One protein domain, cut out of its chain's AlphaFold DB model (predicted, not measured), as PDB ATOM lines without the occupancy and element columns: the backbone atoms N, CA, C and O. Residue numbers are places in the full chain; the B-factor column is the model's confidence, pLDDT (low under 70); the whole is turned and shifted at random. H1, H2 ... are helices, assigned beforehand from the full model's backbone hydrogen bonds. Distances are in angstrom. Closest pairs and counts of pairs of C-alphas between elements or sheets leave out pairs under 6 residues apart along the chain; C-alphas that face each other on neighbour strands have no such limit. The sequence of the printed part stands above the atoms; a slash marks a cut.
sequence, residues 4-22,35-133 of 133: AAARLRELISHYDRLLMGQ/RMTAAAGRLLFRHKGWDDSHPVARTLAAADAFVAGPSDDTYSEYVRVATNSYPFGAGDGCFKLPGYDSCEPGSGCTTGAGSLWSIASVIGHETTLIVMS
ATOM      1  N   ALA A   4      35.409  29.825  45.907       93.81
ATOM      2  CA  ALA A   4      36.125  30.242  44.702       93.81
ATOM      3  C   ALA A   4      36.065  31.760  44.453       93.81
ATOM      4  O   ALA A   4      37.062  32.373  44.079       93.81
ATOM      5  N   ALA A   5      34.912  32.394  44.677       93.75
ATOM      6  CA  ALA A   5      34.785  33.839  44.517       93.75
ATOM      7  C   ALA A   5      35.567  34.604  45.600       93.75
ATOM      8  O   ALA A   5      36.206  35.605  45.291       93.75
ATOM      9  N   ALA A   6      35.580  34.126  46.848       94.81
ATOM     10  CA  ALA A   6      36.393  34.731  47.905       94.81
ATOM     11  C   ALA A   6      37.892  34.661  47.570       94.81
ATOM     12  O   ALA A   6      38.570  35.686  47.558       94.81
ATOM     13  N   ARG A   7      38.376  33.477  47.182       95.62
ATOM     14  CA  ARG A   7      39.779  33.248  46.806       95.62
ATOM     15  C   ARG A   7      40.211  34.074  45.599       95.62
ATOM     16  O   ARG A   7      41.289  34.659  45.608       95.62
ATOM     17  N   LEU A   8      39.368  34.163  44.566       95.69
ATOM     18  CA  LEU A   8      39.672  34.996  43.402       95.69
ATOM     19  C   LEU A   8      39.749  36.479  43.781       95.69
ATOM     20  O   LEU A   8      40.636  37.186  43.311       95.69
ATOM     21  N   ARG A   9      38.846  36.951  44.649       95.31
ATOM     22  CA  ARG A   9      38.882  38.326  45.157       95.31
ATOM     23  C   ARG A   9      40.192  38.608  45.895       95.31
ATOM     24  O   ARG A   9      40.818  39.627  45.628       95.31
ATOM     25  N   GLU A  10      40.605  37.712  46.788       95.75
ATOM     26  CA  GLU A  10      41.860  37.835  47.541       95.75
ATOM     27  C   GLU A  10      43.079  37.888  46.617       95.75
ATOM     28  O   GLU A  10      43.927  38.765  46.780       95.75
ATOM     29  N   LEU A  11      43.130  37.014  45.608       95.69
ATOM     30  CA  LEU A  11      44.190  36.998  44.602       95.69
ATOM     31  C   LEU A  11      44.265  38.323  43.830       95.69
ATOM     32  O   LEU A  11      45.337  38.906  43.698       95.69
ATOM     33  N   ILE A  12      43.123  38.829  43.356       95.44
ATOM     34  CA  ILE A  12      43.051  40.101  42.621       95.44
ATOM     35  C   ILE A  12      43.525  41.255  43.502       95.44
ATOM     36  O   ILE A  12      44.364  42.047  43.079       95.44
ATOM     37  N   SER A  13      43.028  41.334  44.738       95.31
ATOM     38  CA  SER A  13      43.449  42.372  45.675       95.31
ATOM     39  C   SER A  13      44.935  42.273  46.028       95.31
ATOM     40  O   SER A  13      45.566  43.304  46.254       95.31
ATOM     41  N   HIS A  14      45.500  41.063  46.074       95.56
ATOM     42  CA  HIS A  14      46.925  40.846  46.304       95.56
ATOM     43  C   HIS A  14      47.780  41.415  45.165       95.56
ATOM     44  O   HIS A  14      48.608  42.289  45.430       95.56
ATOM     45  N   TYR A  15      47.546  40.991  43.915       95.31
ATOM     46  CA  TYR A  15      48.305  41.502  42.765       95.31
ATOM     47  C   TYR A  15      48.140  43.005  42.594       95.31
ATOM     48  O   TYR A  15      49.115  43.694  42.316       95.31
ATOM     49  N   ASP A  16      46.931  43.529  42.797       94.62
ATOM     50  CA  ASP A  16      46.689  44.957  42.627       94.62
ATOM     51  C   ASP A  16      47.512  45.793  43.615       94.62
ATOM     52  O   ASP A  16      48.189  46.736  43.216       94.62
ATOM     53  N   ARG A  17      47.542  45.410  44.899       94.94
ATOM     54  CA  ARG A  17      48.372  46.102  45.898       94.94
ATOM     55  C   ARG A  17      49.859  45.958  45.614       94.94
ATOM     56  O   ARG A  17      50.594  46.927  45.780       94.94
ATOM     57  N   LEU A  18      50.292  44.761  45.223       95.25
ATOM     58  CA  LEU A  18      51.693  44.480  44.944       95.25
ATOM     59  C   LEU A  18      52.197  45.326  43.772       95.25
ATOM     60  O   LEU A  18      53.178  46.047  43.914       95.25
ATOM     61  N   LEU A  19      51.484  45.296  42.645       94.56
ATOM     62  CA  LEU A  19      51.874  45.989  41.419       94.56
ATOM     63  C   LEU A  19      51.720  47.513  41.513       94.56
ATOM     64  O   LEU A  19      52.472  48.228  40.861       94.56
ATOM     65  N   MET A  20      50.781  48.030  42.317       91.56
ATOM     66  CA  MET A  20      50.682  49.476  42.580       91.56
ATOM     67  C   MET A  20      51.832  50.016  43.439       91.56
ATOM     68  O   MET A  20      52.051  51.224  43.457       91.56
ATOM     69  N   GLY A  21      52.542  49.148  44.165       91.06
ATOM     70  CA  GLY A  21      53.727  49.511  44.943       91.06
ATOM     71  C   GLY A  21      55.048  49.381  44.180       91.06
ATOM     72  O   GLY A  21      56.096  49.617  44.775       91.06
ATOM     73  N   GLN A  22      55.018  48.965  42.911       91.94
ATOM     74  CA  GLN A  22      56.207  48.771  42.080       91.94
ATOM     75  C   GLN A  22      56.388  49.952  41.122       91.94
ATOM     76  O   GLN A  22      55.485  50.271  40.350       91.94
ATOM     77  N   ARG A  35      49.778  36.384  32.146       97.06
ATOM     78  CA  ARG A  35      49.586  34.954  31.855       97.06
ATOM     79  C   ARG A  35      48.230  34.450  32.350       97.06
ATOM     80  O   ARG A  35      47.492  33.838  31.576       97.06
ATOM     81  N   MET A  36      47.876  34.740  33.603       96.50
ATOM     82  CA  MET A  36      46.576  34.372  34.175       96.50
ATOM     83  C   MET A  36      45.418  35.015  33.404       96.50
ATOM     84  O   MET A  36      44.434  34.348  33.073       96.50
ATOM     85  N   THR A  37      45.553  36.298  33.060       93.69
ATOM     86  CA  THR A  37      44.544  37.041  32.291       93.69
ATOM     87  C   THR A  37      44.365  36.453  30.894       93.69
ATOM     88  O   THR A  37      43.230  36.280  30.446       93.69
ATOM     89  N   ALA A  38      45.452  36.074  30.216       95.50
ATOM     90  CA  ALA A  38      45.395  35.423  28.912       95.50
ATOM     91  C   ALA A  38      44.733  34.037  28.987       95.50
ATOM     92  O   ALA A  38      43.881  33.712  28.155       95.50
ATOM     93  N   ALA A  39      45.067  33.229  29.998       96.06
ATOM     94  CA  ALA A  39      44.469  31.911  30.197       96.06
ATOM     95  C   ALA A  39      42.948  31.997  30.427       96.06
ATOM     96  O   ALA A  39      42.171  31.361  29.705       96.06
ATOM     97  N   ALA A  40      42.515  32.854  31.356       94.81
ATOM     98  CA  ALA A  40      41.099  33.115  31.615       94.81
ATOM     99  C   ALA A  40      40.399  33.738  30.390       94.81
ATOM    100  O   ALA A  40      39.283  33.357  30.027       94.81
ATOM    101  N   GLY A  41      41.078  34.650  29.692       93.00
ATOM    102  CA  GLY A  41      40.578  35.308  28.490       93.00
ATOM    103  C   GLY A  41      40.300  34.352  27.338       93.00
ATOM    104  O   GLY A  41      39.274  34.484  26.673       93.00
ATOM    105  N   ARG A  42      41.144  33.335  27.128       95.38
ATOM    106  CA  ARG A  42      40.882  32.299  26.114       95.38
ATOM    107  C   ARG A  42      39.639  31.480  26.424       95.38
ATOM    108  O   ARG A  42      38.925  31.097  25.497       95.38
ATOM    109  N   LEU A  43      39.361  31.205  27.700       94.44
ATOM    110  CA  LEU A  43      38.101  30.566  28.069       94.44
ATOM    111  C   LEU A  43      36.908  31.465  27.771       94.44
ATOM    112  O   LEU A  43      35.954  30.985  27.167       94.44
ATOM    113  N   LEU A  44      36.971  32.747  28.144       92.62
ATOM    114  CA  LEU A  44      35.917  33.709  27.816       92.62
ATOM    115  C   LEU A  44      35.675  33.769  26.305       92.62
ATOM    116  O   LEU A  44      34.534  33.665  25.863       92.62
ATOM    117  N   PHE A  45      36.749  33.887  25.526       93.88
ATOM    118  CA  PHE A  45      36.708  33.979  24.072       93.88
ATOM    119  C   PHE A  45      36.008  32.771  23.441       93.88
ATOM    120  O   PHE A  45      35.068  32.934  22.661       93.88
ATOM    121  N   ARG A  46      36.383  31.553  23.860       95.00
ATOM    122  CA  ARG A  46      35.717  30.313  23.429       95.00
ATOM    123  C   ARG A  46      34.269  30.232  23.904       95.00
ATOM    124  O   ARG A  46      33.399  29.870  23.123       95.00
ATOM    125  N   HIS A  47      34.001  30.579  25.162       93.38
ATOM    126  CA  HIS A  47      32.659  30.537  25.747       93.38
ATOM    127  C   HIS A  47      31.682  31.468  25.016       93.38
ATOM    128  O   HIS A  47      30.514  31.133  24.853       93.38
ATOM    129  N   LYS A  48      32.157  32.633  24.560       93.94
ATOM    130  CA  LYS A  48      31.361  33.594  23.788       93.94
ATOM    131  C   LYS A  48      31.236  33.250  22.304       93.94
ATOM    132  O   LYS A  48      30.409  33.862  21.635       93.94
ATOM    133  N   GLY A  49      32.024  32.298  21.801       94.19
ATOM    134  CA  GLY A  49      32.056  31.955  20.380       94.19
ATOM    135  C   GLY A  49      32.564  33.102  19.505       94.19
ATOM    136  O   GLY A  49      32.083  33.270  18.390       94.19
ATOM    137  N   TRP A  50      33.484  33.922  20.026       94.25
ATOM    138  CA  TRP A  50      34.114  34.984  19.244       94.25
ATOM    139  C   TRP A  50      35.101  34.408  18.227       94.25
ATOM    140  O   TRP A  50      35.709  33.364  18.459       94.25
ATOM    141  N   ASP A  51      35.254  35.111  17.110       94.44
ATOM    142  CA  ASP A  51      36.266  34.830  16.096       94.44
ATOM    143  C   ASP A  51      37.458  35.795  16.212       94.44
ATOM    144  O   ASP A  51      37.442  36.754  16.991       94.44
ATOM    145  N   ASP A  52      38.501  35.545  15.419       93.50
ATOM    146  CA  ASP A  52      39.759  36.300  15.463       93.50
ATOM    147  C   ASP A  52      39.622  37.776  15.042       93.50
ATOM    148  O   ASP A  52      40.554  38.559  15.235       93.50
ATOM    149  N   SER A  53      38.469  38.192  14.503       92.69
ATOM    150  CA  SER A  53      38.190  39.607  14.233       92.69
ATOM    151  C   SER A  53      37.813  40.381  15.502       92.69
ATOM    152  O   SER A  53      37.910  41.612  15.535       92.69
ATOM    153  N   HIS A  54      37.420  39.679  16.570       92.88
ATOM    154  CA  HIS A  54      37.030  40.303  17.825       92.88
ATOM    155  C   HIS A  54      38.244  40.946  18.535       92.88
ATOM    156  O   HIS A  54      39.295  40.310  18.652       92.88
ATOM    157  N   PRO A  55      38.128  42.167  19.104       90.50
ATOM    158  CA  PRO A  55      39.260  42.880  19.710       90.50
ATOM    159  C   PRO A  55      40.043  42.091  20.767       90.50
ATOM    160  O   PRO A  55      41.260  42.234  20.853       90.50
ATOM    161  N   VAL A  56      39.364  41.225  21.525       91.25
ATOM    162  CA  VAL A  56      39.981  40.354  22.543       91.25
ATOM    163  C   VAL A  56      41.051  39.428  21.954       91.25
ATOM    164  O   VAL A  56      42.036  39.161  22.636       91.25
ATOM    165  N   ALA A  57      40.925  38.986  20.697       93.56
ATOM    166  CA  ALA A  57      41.942  38.153  20.049       93.56
ATOM    167  C   ALA A  57      43.301  38.873  19.985       93.56
ATOM    168  O   ALA A  57      44.336  38.290  20.307       93.56
ATOM    169  N   ARG A  58      43.293  40.174  19.659       94.38
ATOM    170  CA  ARG A  58      44.508  41.005  19.636       94.38
ATOM    171  C   ARG A  58      45.098  41.184  21.030       94.38
ATOM    172  O   ARG A  58      46.311  41.112  21.185       94.38
ATOM    173  N   THR A  59      44.254  41.364  22.042       94.88
ATOM    174  CA  THR A  59      44.703  41.489  23.436       94.88
ATOM    175  C   THR A  59      45.326  40.203  23.960       94.88
ATOM    176  O   THR A  59      46.346  40.258  24.638       94.88
ATOM    177  N   LEU A  60      44.777  39.041  23.595       95.75
ATOM    178  CA  LEU A  60      45.380  37.743  23.901       95.75
ATOM    179  C   LEU A  60      46.749  37.580  23.229       95.75
ATOM    180  O   LEU A  60      47.699  37.176  23.891       95.75
ATOM    181  N   ALA A  61      46.870  37.951  21.951       96.75
ATOM    182  CA  ALA A  61      48.141  37.893  21.231       96.75
ATOM    183  C   ALA A  61      49.204  38.833  21.831       96.75
ATOM    184  O   ALA A  61      50.367  38.451  21.954       96.75
ATOM    185  N   ALA A  62      48.819  40.044  22.246       96.75
ATOM    186  CA  ALA A  62      49.738  40.979  22.894       96.75
ATOM    187  C   ALA A  62      50.152  40.512  24.301       96.75
ATOM    188  O   ALA A  62      51.321  40.631  24.661       96.75
ATOM    189  N   ALA A  63      49.229  39.923  25.070       96.44
ATOM    190  CA  ALA A  63      49.559  39.297  26.349       96.44
ATOM    191  C   ALA A  63      50.566  38.148  26.165       96.44
ATOM    192  O   ALA A  63      51.531  38.056  26.919       96.44
ATOM    193  N   ASP A  64      50.395  37.320  25.129       97.50
ATOM    194  CA  ASP A  64      51.339  36.248  24.790       97.50
ATOM    195  C   ASP A  64      52.720  36.785  24.413       97.50
ATOM    196  O   ASP A  64      53.732  36.244  24.860       97.50
ATOM    197  N   ALA A  65      52.771  37.866  23.631       98.00
ATOM    198  CA  ALA A  65      54.022  38.521  23.263       98.00
ATOM    199  C   ALA A  65      54.758  39.073  24.494       98.00
ATOM    200  O   ALA A  65      55.955  38.830  24.644       98.00
ATOM    201  N   PHE A  66      54.041  39.744  25.403       98.06
ATOM    202  CA  PHE A  66      54.607  40.222  26.665       98.06
ATOM    203  C   PHE A  66      55.109  39.071  27.542       98.06
ATOM    204  O   PHE A  66      56.213  39.140  28.067       98.06
ATOM    205  N   VAL A  67      54.352  37.978  27.660       97.81
ATOM    206  CA  VAL A  67      54.773  36.808  28.448       97.81
ATOM    207  C   VAL A  67      56.003  36.116  27.845       97.81
ATOM    208  O   VAL A  67      56.844  35.614  28.591       97.81
ATOM    209  N   ALA A  68      56.117  36.069  26.515       97.81
ATOM    210  CA  ALA A  68      57.228  35.421  25.821       97.81
ATOM    211  C   ALA A  68      58.516  36.260  25.814       97.81
ATOM    212  O   ALA A  68      59.609  35.696  25.860       97.81
ATOM    213  N   GLY A  69      58.399  37.587  25.760       97.69
ATOM    214  CA  GLY A  69      59.530  38.511  25.777       97.69
ATOM    215  C   GLY A  69      59.217  39.772  26.578       97.69
ATOM    216  O   GLY A  69      58.995  40.812  25.957       97.69
ATOM    217  N   PRO A  70      59.208  39.698  27.925       97.81
ATOM    218  CA  PRO A  70      58.834  40.825  28.768       97.81
ATOM    219  C   PRO A  70      59.741  42.031  28.536       97.81
ATOM    220  O   PRO A  70      60.957  41.964  28.719       97.81
ATOM    221  N   SER A  71      59.137  43.142  28.134       97.75
ATOM    222  CA  SER A  71      59.790  44.433  27.940       97.75
ATOM    223  C   SER A  71      58.771  45.558  28.099       97.75
ATOM    224  O   SER A  71      57.562  45.321  28.011       97.75
ATOM    225  N   ASP A  72      59.248  46.786  28.302       96.19
ATOM    226  CA  ASP A  72      58.373  47.961  28.375       96.19
ATOM    227  C   ASP A  72      57.533  48.098  27.095       96.19
ATOM    228  O   ASP A  72      56.340  48.392  27.170       96.19
ATOM    229  N   ASP A  73      58.115  47.805  25.927       97.44
ATOM    230  CA  ASP A  73      57.425  47.860  24.632       97.44
ATOM    231  C   ASP A  73      56.295  46.829  24.530       97.44
ATOM    232  O   ASP A  73      55.174  47.159  24.135       97.44
ATOM    233  N   THR A  74      56.564  45.572  24.898       97.50
ATOM    234  CA  THR A  74      55.556  44.506  24.809       97.50
ATOM    235  C   THR A  74      54.454  44.688  25.850       97.50
ATOM    236  O   THR A  74      53.286  44.436  25.548       97.50
ATOM    237  N   TYR A  75      54.782  45.201  27.041       96.00
ATOM    238  CA  TYR A  75      53.779  45.569  28.037       96.00
ATOM    239  C   TYR A  75      52.931  46.766  27.593       96.00
ATOM    240  O   TYR A  75      51.705  46.727  27.699       96.00
ATOM    241  N   SER A  76      53.559  47.813  27.049       94.25
ATOM    242  CA  SER A  76      52.854  49.000  26.549       94.25
ATOM    243  C   SER A  76      51.885  48.634  25.430       94.25
ATOM    244  O   SER A  76      50.747  49.104  25.414       94.25
ATOM    245  N   GLU A  77      52.301  47.748  24.523       95.50
ATOM    246  CA  GLU A  77      51.429  47.223  23.475       95.50
ATOM    247  C   GLU A  77      50.258  46.426  24.060       95.50
ATOM    248  O   GLU A  77      49.117  46.655  23.656       95.50
ATOM    249  N   TYR A  78      50.506  45.550  25.043       94.81
ATOM    250  CA  TYR A  78      49.452  44.815  25.749       94.81
ATOM    251  C   TYR A  78      48.414  45.753  26.384       94.81
ATOM    252  O   TYR A  78      47.214  45.582  26.148       94.81
ATOM    253  N   VAL A  79      48.850  46.779  27.119       92.31
ATOM    254  CA  VAL A  79      47.959  47.784  27.726       92.31
ATOM    255  C   VAL A  79      47.177  48.541  26.648       92.31
ATOM    256  O   VAL A  79      45.952  48.654  26.730       92.31
ATOM    257  N   ARG A  80      47.851  48.992  25.584       92.38
ATOM    258  CA  ARG A  80      47.236  49.753  24.486       92.38
ATOM    259  C   ARG A  80      46.120  48.974  23.790       92.38
ATOM    260  O   ARG A  80      45.067  49.542  23.479       92.38
ATOM    261  N   VAL A  81      46.325  47.689  23.500       91.31
ATOM    262  CA  VAL A  81      45.270  46.873  22.876       91.31
ATOM    263  C   VAL A  81      44.172  46.505  23.871       91.31
ATOM    264  O   VAL A  81      43.004  46.514  23.482       91.31
ATOM    265  N   ALA A  82      44.512  46.294  25.149       88.31
ATOM    266  CA  ALA A  82      43.545  46.038  26.212       88.31
ATOM    267  C   ALA A  82      42.559  47.204  26.400       88.31
ATOM    268  O   ALA A  82      41.355  46.973  26.535       88.31
ATOM    269  N   THR A  83      43.027  48.457  26.302       83.50
ATOM    270  CA  THR A  83      42.161  49.655  26.324       83.50
ATOM    271  C   THR A  83      41.086  49.594  25.231       83.50
ATOM    272  O   THR A  83      39.948  50.008  25.441       83.50
ATOM    273  N   ASN A  84      41.410  49.011  24.074       76.81
ATOM    274  CA  ASN A  84      40.500  48.886  22.933       76.81
ATOM    275  C   ASN A  84      39.646  47.603  22.948       76.81
ATOM    276  O   ASN A  84      38.884  47.367  22.009       76.81
ATOM    277  N   SER A  85      39.764  46.762  23.980       73.25
ATOM    278  CA  SER A  85      39.021  45.504  24.117       73.25
ATOM    279  C   SER A  85      38.163  45.451  25.377       73.25
ATOM    280  O   SER A  85      37.991  44.379  25.955       73.25
ATOM    281  N   TYR A  86      37.628  46.591  25.827       63.06
ATOM    282  CA  TYR A  86      36.774  46.628  27.013       63.06
ATOM    283  C   TYR A  86      35.620  45.604  26.912       63.06
ATOM    284  O   TYR A  86      34.922  45.588  25.894       63.06
ATOM    285  N   PRO A  87      35.365  44.779  27.947       61.69
ATOM    286  CA  PRO A  87      36.022  44.731  29.253       61.69
ATOM    287  C   PRO A  87      37.047  43.572  29.359       61.69
ATOM    288  O   PRO A  87      36.765  42.565  30.011       61.69
ATOM    289  N   PHE A  88      38.244  43.698  28.768       76.75
ATOM    290  CA  PHE A  88      39.315  42.698  28.897       76.75
ATOM    291  C   PHE A  88      40.740  43.292  28.887       76.75
ATOM    292  O   PHE A  88      41.105  43.992  27.943       76.75
ATOM    293  N   GLY A  89      41.554  42.925  29.887       75.50
ATOM    294  CA  GLY A  89      42.996  43.205  29.984       75.50
ATOM    295  C   GLY A  89      43.363  44.341  30.953       75.50
ATOM    296  O   GLY A  89      42.519  44.831  31.698       75.50
ATOM    297  N   ALA A  90      44.635  44.757  30.948       71.38
ATOM    298  CA  ALA A  90      45.173  45.809  31.827       71.38
ATOM    299  C   ALA A  90      45.087  47.241  31.266       71.38
ATOM    300  O   ALA A  90      45.876  48.101  31.639       71.38
ATOM    301  N   GLY A  91      44.156  47.479  30.340       74.25
ATOM    302  CA  GLY A  91      43.924  48.798  29.745       74.25
ATOM    303  C   GLY A  91      43.062  49.713  30.614       74.25
ATOM    304  O   GLY A  91      42.684  49.358  31.726       74.25
ATOM    305  N   ASP A  92      42.653  50.853  30.053       65.06
ATOM    306  CA  ASP A  92      41.934  51.943  30.748       65.06
ATOM    307  C   ASP A  92      40.479  51.613  31.157       65.06
ATOM    308  O   ASP A  92      39.676  52.496  31.470       65.06
ATOM    309  N   GLY A  93      40.095  50.337  31.136       68.00
ATOM    310  CA  GLY A  93      38.796  49.887  31.619       68.00
ATOM    311  C   GLY A  93      38.720  49.909  33.146       68.00
ATOM    312  O   GLY A  93      39.653  49.508  33.836       68.00
ATOM    313  N   CYS A  94      37.580  50.318  33.708       76.38
ATOM    314  CA  CYS A  94      37.360  50.208  35.150       76.38
ATOM    315  C   CYS A  94      36.884  48.791  35.508       76.38
ATOM    316  O   CYS A  94      35.717  48.454  35.313       76.38
ATOM    317  N   PHE A  95      37.786  47.975  36.060       78.06
ATOM    318  CA  PHE A  95      37.514  46.586  36.459       78.06
ATOM    319  C   PHE A  95      37.423  46.372  37.971       78.06
ATOM    320  O   PHE A  95      37.657  45.266  38.456       78.06
ATOM    321  N   LYS A  96      37.126  47.422  38.740       85.56
ATOM    322  CA  LYS A  96      37.146  47.319  40.201       85.56
ATOM    323  C   LYS A  96      36.236  46.199  40.713       85.56
ATOM    324  O   LYS A  96      35.102  46.029  40.260       85.56
ATOM    325  N   LEU A  97      36.735  45.459  41.697       87.69
ATOM    326  CA  LEU A  97      35.972  44.456  42.424       87.69
ATOM    327  C   LEU A  97      34.688  45.072  43.022       87.69
ATOM    328  O   LEU A  97      34.702  46.226  43.459       87.69
ATOM    329  N   PRO A  98      33.580  44.310  43.127       86.06
ATOM    330  CA  PRO A  98      32.366  44.791  43.781       86.06
ATOM    331  C   PRO A  98      32.637  45.274  45.211       86.06
ATOM    332  O   PRO A  98      33.402  44.643  45.945       86.06
ATOM    333  N   GLY A  99      31.993  46.368  45.620       84.56
ATOM    334  CA  GLY A  99      32.172  46.963  46.951       84.56
ATOM    335  C   GLY A  99      33.355  47.929  47.079       84.56
ATOM    336  O   GLY A  99      33.640  48.357  48.188       84.56
ATOM    337  N   TYR A 100      34.027  48.262  45.974       85.62
ATOM    338  CA  TYR A 100      34.971  49.376  45.901       85.62
ATOM    339  C   TYR A 100      34.304  50.602  45.272       85.62
ATOM    340  O   TYR A 100      33.719  50.520  44.185       85.62
ATOM    341  N   ASP A 101      34.438  51.762  45.909       81.44
ATOM    342  CA  ASP A 101      33.859  53.015  45.408       81.44
ATOM    343  C   ASP A 101      34.798  53.741  44.434       81.44
ATOM    344  O   ASP A 101      34.336  54.430  43.523       81.44
ATOM    345  N   SER A 102      36.103  53.471  44.504       83.50
ATOM    346  CA  SER A 102      37.137  54.075  43.653       83.50
ATOM    347  C   SER A 102      38.142  53.036  43.113       83.50
ATOM    348  O   SER A 102      38.000  51.841  43.373       83.50
ATOM    349  N   CYS A 103      39.139  53.477  42.335       87.00
ATOM    350  CA  CYS A 103      40.261  52.650  41.852       87.00
ATOM    351  C   CYS A 103      41.442  52.670  42.840       87.00
ATOM    352  O   CYS A 103      42.598  52.855  42.466       87.00
ATOM    353  N   GLU A 104      41.130  52.527  44.127       88.06
ATOM    354  CA  GLU A 104      42.110  52.442  45.210       88.06
ATOM    355  C   GLU A 104      42.869  51.098  45.209       88.06
ATOM    356  O   GLU A 104      42.377  50.116  44.635       88.06
ATOM    357  N   PRO A 105      44.046  51.019  45.860       88.62
ATOM    358  CA  PRO A 105      44.813  49.781  45.950       88.62
ATOM    359  C   PRO A 105      44.019  48.593  46.507       88.62
ATOM    360  O   PRO A 105      43.418  48.641  47.582       88.62
ATOM    361  N   GLY A 106      44.076  47.477  45.790       87.62
ATOM    362  CA  GLY A 106      43.321  46.256  46.061       87.62
ATOM    363  C   GLY A 106      41.997  46.155  45.300       87.62
ATOM    364  O   GLY A 106      41.375  45.093  45.350       87.62
ATOM    365  N   SER A 107      41.565  47.209  44.603       89.06
ATOM    366  CA  SER A 107      40.352  47.194  43.778       89.06
ATOM    367  C   SER A 107      40.510  46.356  42.507       89.06
ATOM    368  O   SER A 107      39.515  45.871  41.977       89.06
ATOM    369  N   GLY A 108      41.736  46.185  42.006       88.81
ATOM    370  CA  GLY A 108      42.033  45.525  40.730       88.81
ATOM    371  C   GLY A 108      41.825  46.415  39.503       88.81
ATOM    372  O   GLY A 108      41.999  45.946  38.380       88.81
ATOM    373  N   CYS A 109      41.425  47.675  39.692       87.50
ATOM    374  CA  CYS A 109      41.137  48.600  38.600       87.50
ATOM    375  C   CYS A 109      42.420  49.039  37.880       87.50
ATOM    376  O   CYS A 109      42.570  48.783  36.692       87.50
ATOM    377  N   THR A 110      43.358  49.646  38.609       87.12
ATOM    378  CA  THR A 110      44.548  50.305  38.042       87.12
ATOM    379  C   THR A 110      45.515  49.327  37.382       87.12
ATOM    380  O   THR A 110      46.135  49.646  36.375       87.12
ATOM    381  N   THR A 111      45.650  48.126  37.940       89.75
ATOM    382  CA  THR A 111      46.593  47.112  37.437       89.75
ATOM    383  C   THR A 111      45.982  46.193  36.385       89.75
ATOM    384  O   THR A 111      46.680  45.347  35.826       89.75
ATOM    385  N   GLY A 112      44.672  46.299  36.141       90.06
ATOM    386  CA  GLY A 112      43.945  45.371  35.283       90.06
ATOM    387  C   GLY A 112      43.592  44.033  35.921       90.06
ATOM    388  O   GLY A 112      42.885  43.245  35.290       90.06
ATOM    389  N   ALA A 113      44.034  43.754  37.154       93.00
ATOM    390  CA  ALA A 113      43.780  42.474  37.819       93.00
ATOM    391  C   ALA A 113      42.280  42.160  37.952       93.00
ATOM    392  O   ALA A 113      41.861  41.004  37.890       93.00
ATOM    393  N   GLY A 114      41.445  43.194  38.045       92.94
ATOM    394  CA  GLY A 114      39.992  43.086  38.067       92.94
ATOM    395  C   GLY A 114      39.382  42.463  36.804       92.94
ATOM    396  O   GLY A 114      38.263  41.947  36.858       92.94
ATOM    397  N   SER A 115      40.109  42.428  35.679       92.81
ATOM    398  CA  SER A 115      39.682  41.696  34.478       92.81
ATOM    399  C   SER A 115      39.384  40.228  34.781       92.81
ATOM    400  O   SER A 115      38.426  39.672  34.245       92.81
ATOM    401  N   LEU A 116      40.134  39.612  35.701       94.12
ATOM    402  CA  LEU A 116      39.902  38.237  36.144       94.12
ATOM    403  C   LEU A 116      38.520  38.072  36.796       94.12
ATOM    404  O   LEU A 116      37.836  37.079  36.546       94.12
ATOM    405  N   TRP A 117      38.069  39.065  37.570       94.44
ATOM    406  CA  TRP A 117      36.730  39.072  38.166       94.44
ATOM    407  C   TRP A 117      35.633  39.218  37.112       94.44
ATOM    408  O   TRP A 117      34.621  38.514  37.154       94.44
ATOM    409  N   SER A 118      35.839  40.122  36.152       91.31
ATOM    410  CA  SER A 118      34.906  40.342  35.041       91.31
ATOM    411  C   SER A 118      34.710  39.064  34.221       91.31
ATOM    412  O   SER A 118      33.580  38.642  33.975       91.31
ATOM    413  N   ILE A 119      35.809  38.374  33.894       92.69
ATOM    414  CA  ILE A 119      35.784  37.077  33.209       92.69
ATOM    415  C   ILE A 119      35.055  36.030  34.060       92.69
ATOM    416  O   ILE A 119      34.113  35.394  33.585       92.69
ATOM    417  N   ALA A 120      35.444  35.873  35.329       94.00
ATOM    418  CA  ALA A 120      34.850  34.911  36.259       94.00
ATOM    419  C   ALA A 120      33.344  35.102  36.476       94.00
ATOM    420  O   ALA A 120      32.621  34.122  36.662       94.00
ATOM    421  N   SER A 121      32.854  36.338  36.402       92.38
ATOM    422  CA  SER A 121      31.423  36.645  36.498       92.38
ATOM    423  C   SER A 121      30.618  36.105  35.308       92.38
ATOM    424  O   SER A 121      29.404  35.948  35.412       92.38
ATOM    425  N   VAL A 122      31.284  35.799  34.190       93.06
ATOM    426  CA  VAL A 122      30.671  35.238  32.980       93.06
ATOM    427  C   VAL A 122      30.867  33.726  32.891       93.06
ATOM    428  O   VAL A 122      29.904  33.010  32.630       93.06
ATOM    429  N   ILE A 123      32.094  33.230  33.085       94.00
ATOM    430  CA  ILE A 123      32.434  31.808  32.868       94.00
ATOM    431  C   ILE A 123      32.466  30.962  34.153       94.00
ATOM    432  O   ILE A 123      32.635  29.742  34.087       94.00
ATOM    433  N   GLY A 124      32.301  31.596  35.316       95.50
ATOM    434  CA  GLY A 124      32.344  30.972  36.638       95.50
ATOM    435  C   GLY A 124      33.696  31.125  37.343       95.50
ATOM    436  O   GLY A 124      34.749  30.856  36.774       95.50
ATOM    437  N   HIS A 125      33.659  31.512  38.623       94.50
ATOM    438  CA  HIS A 125      34.846  31.747  39.462       94.50
ATOM    439  C   HIS A 125      35.728  30.506  39.643       94.50
ATOM    440  O   HIS A 125      36.950  30.619  39.630       94.50
ATOM    441  N   GLU A 126      35.121  29.328  39.794       94.75
ATOM    442  CA  GLU A 126      35.850  28.063  39.931       94.75
ATOM    443  C   GLU A 126      36.588  27.706  38.638       94.75
ATOM    444  O   GLU A 126      37.793  27.473  38.660       94.75
ATOM    445  N   THR A 127      35.892  27.780  37.498       93.31
ATOM    446  CA  THR A 127      36.477  27.584  36.166       93.31
ATOM    447  C   THR A 127      37.656  28.523  35.926       93.31
ATOM    448  O   THR A 127      38.695  28.090  35.435       93.31
ATOM    449  N   THR A 128      37.506  29.802  36.284       93.31
ATOM    450  CA  THR A 128      38.567  30.801  36.138       93.31
ATOM    451  C   THR A 128      39.792  30.452  36.984       93.31
ATOM    452  O   THR A 128      40.895  30.456  36.451       93.31
ATOM    453  N   LEU A 129      39.620  30.082  38.258       92.06
ATOM    454  CA  LEU A 129      40.745  29.699  39.122       92.06
ATOM    455  C   LEU A 129      41.502  28.468  38.601       92.06
ATOM    456  O   LEU A 129      42.727  28.463  38.638       92.06
ATOM    457  N   ILE A 130      40.790  27.457  38.091       91.62
ATOM    458  CA  ILE A 130      41.392  26.206  37.594       91.62
ATOM    459  C   ILE A 130      42.337  26.442  36.410       91.62
ATOM    460  O   ILE A 130      43.302  25.704  36.246       91.62
ATOM    461  N   VAL A 131      42.073  27.439  35.560       89.12
ATOM    462  CA  VAL A 131      42.928  27.706  34.387       89.12
ATOM    463  C   VAL A 131      44.049  28.702  34.643       89.12
ATOM    464  O   VAL A 131      44.875  28.919  33.760       89.12
ATOM    465  N   MET A 132      44.037  29.354  35.803       87.81
ATOM    466  CA  MET A 132      45.070  30.308  36.200       87.81
ATOM    467  C   MET A 132      46.237  29.640  36.931       87.81
ATOM    468  O   MET A 132      47.319  30.217  36.957       87.81
ATOM    469  N   SER A 133      46.008  28.462  37.520       73.00
ATOM    470  CA  SER A 133      47.026  27.587  38.123       73.00
ATOM    471  C   SER A 133      47.847  26.839  37.082       73.00
ATOM    472  O   SER A 133      49.067  26.694  37.304       73.00
TER     473      SER A 133
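This is residues 4 to 22 and 35 to 133 of the 133 residues of an uncharacterized protein of Kutzneria buriramensis (UniProt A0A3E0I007). Five helices stand side by side in a curved row, in the order H1, H5, H2, H3, H4, and the short H6 crosses one side of it over H1, H5 and H2. The long unnamed stretch of residues 84 to 114 winds from the H4 end to the H1 end on the side away from H6. The printed part has 118 residues with six named helices, H1 to H6 along the chain, no named strand, and the class all helix. It is compact, with a radius of gyration of the C-alphas of 13.2 A and spans of 34 by 31 by 25 A.

H1, residues 4 to 20, touches H5, residues 115 to 123, with residues 8 to 12 alone; the closest C-alphas, of Leu 8 and Trp 117, are 7.3 A apart, at a shallow tilt of 19 degrees, opposite ways. H2, residues 35 to 48, touches H5 at Thr 37 and Leu 116, closest C-alphas 6.2 A, the same way at a shallow tilt of 32 degrees, only just short of steep. H2 and H3, residues 55 to 68, form a helical hairpin, with closest C-alphas of Ala 38 and Leu 60 at 5.5 A. H3 and H4, residues 72 to 83, form another, at Phe 66 and Thr 74, 4.8 A. H6, residues 125 to 132, touches H1, H2 and H5 at steep tilts of 52, 53 and 58 degrees; its closest C-alphas to them are Glu 126 to Ala 4, 5.3 A, Met 132 to Met 36, 4.8 A, and Thr 128 to Ala 120, 5.5 A. H1 is apart from H2, H3 and H4. Every O i to N i+4 pair is within hydrogen-bond range in H1, H2, H3, H4 and H6, and 4 of 5 in H5.

H1 begins at C-alpha 4 (36.125, 30.242, 44.702) and measures 24.2 A; H2 measures 20.0 A, H3 20.4 A, H4 16.4 A, H5 12.4 A and H6 10.8 A, ending at C-alpha 132 (45.070, 30.308, 36.200).

The C-alphas of Gly 21 and Gly 49, the two farthest apart, are 37.2 A apart. Residues 23 to 34 are not printed, and C-alphas 22 and 35 are 18.4 A apart across the cut. The link from H4 to H5 is long, with 31 residues; pLDDT is under 70 at residues 86 to 87 and 92 to 93.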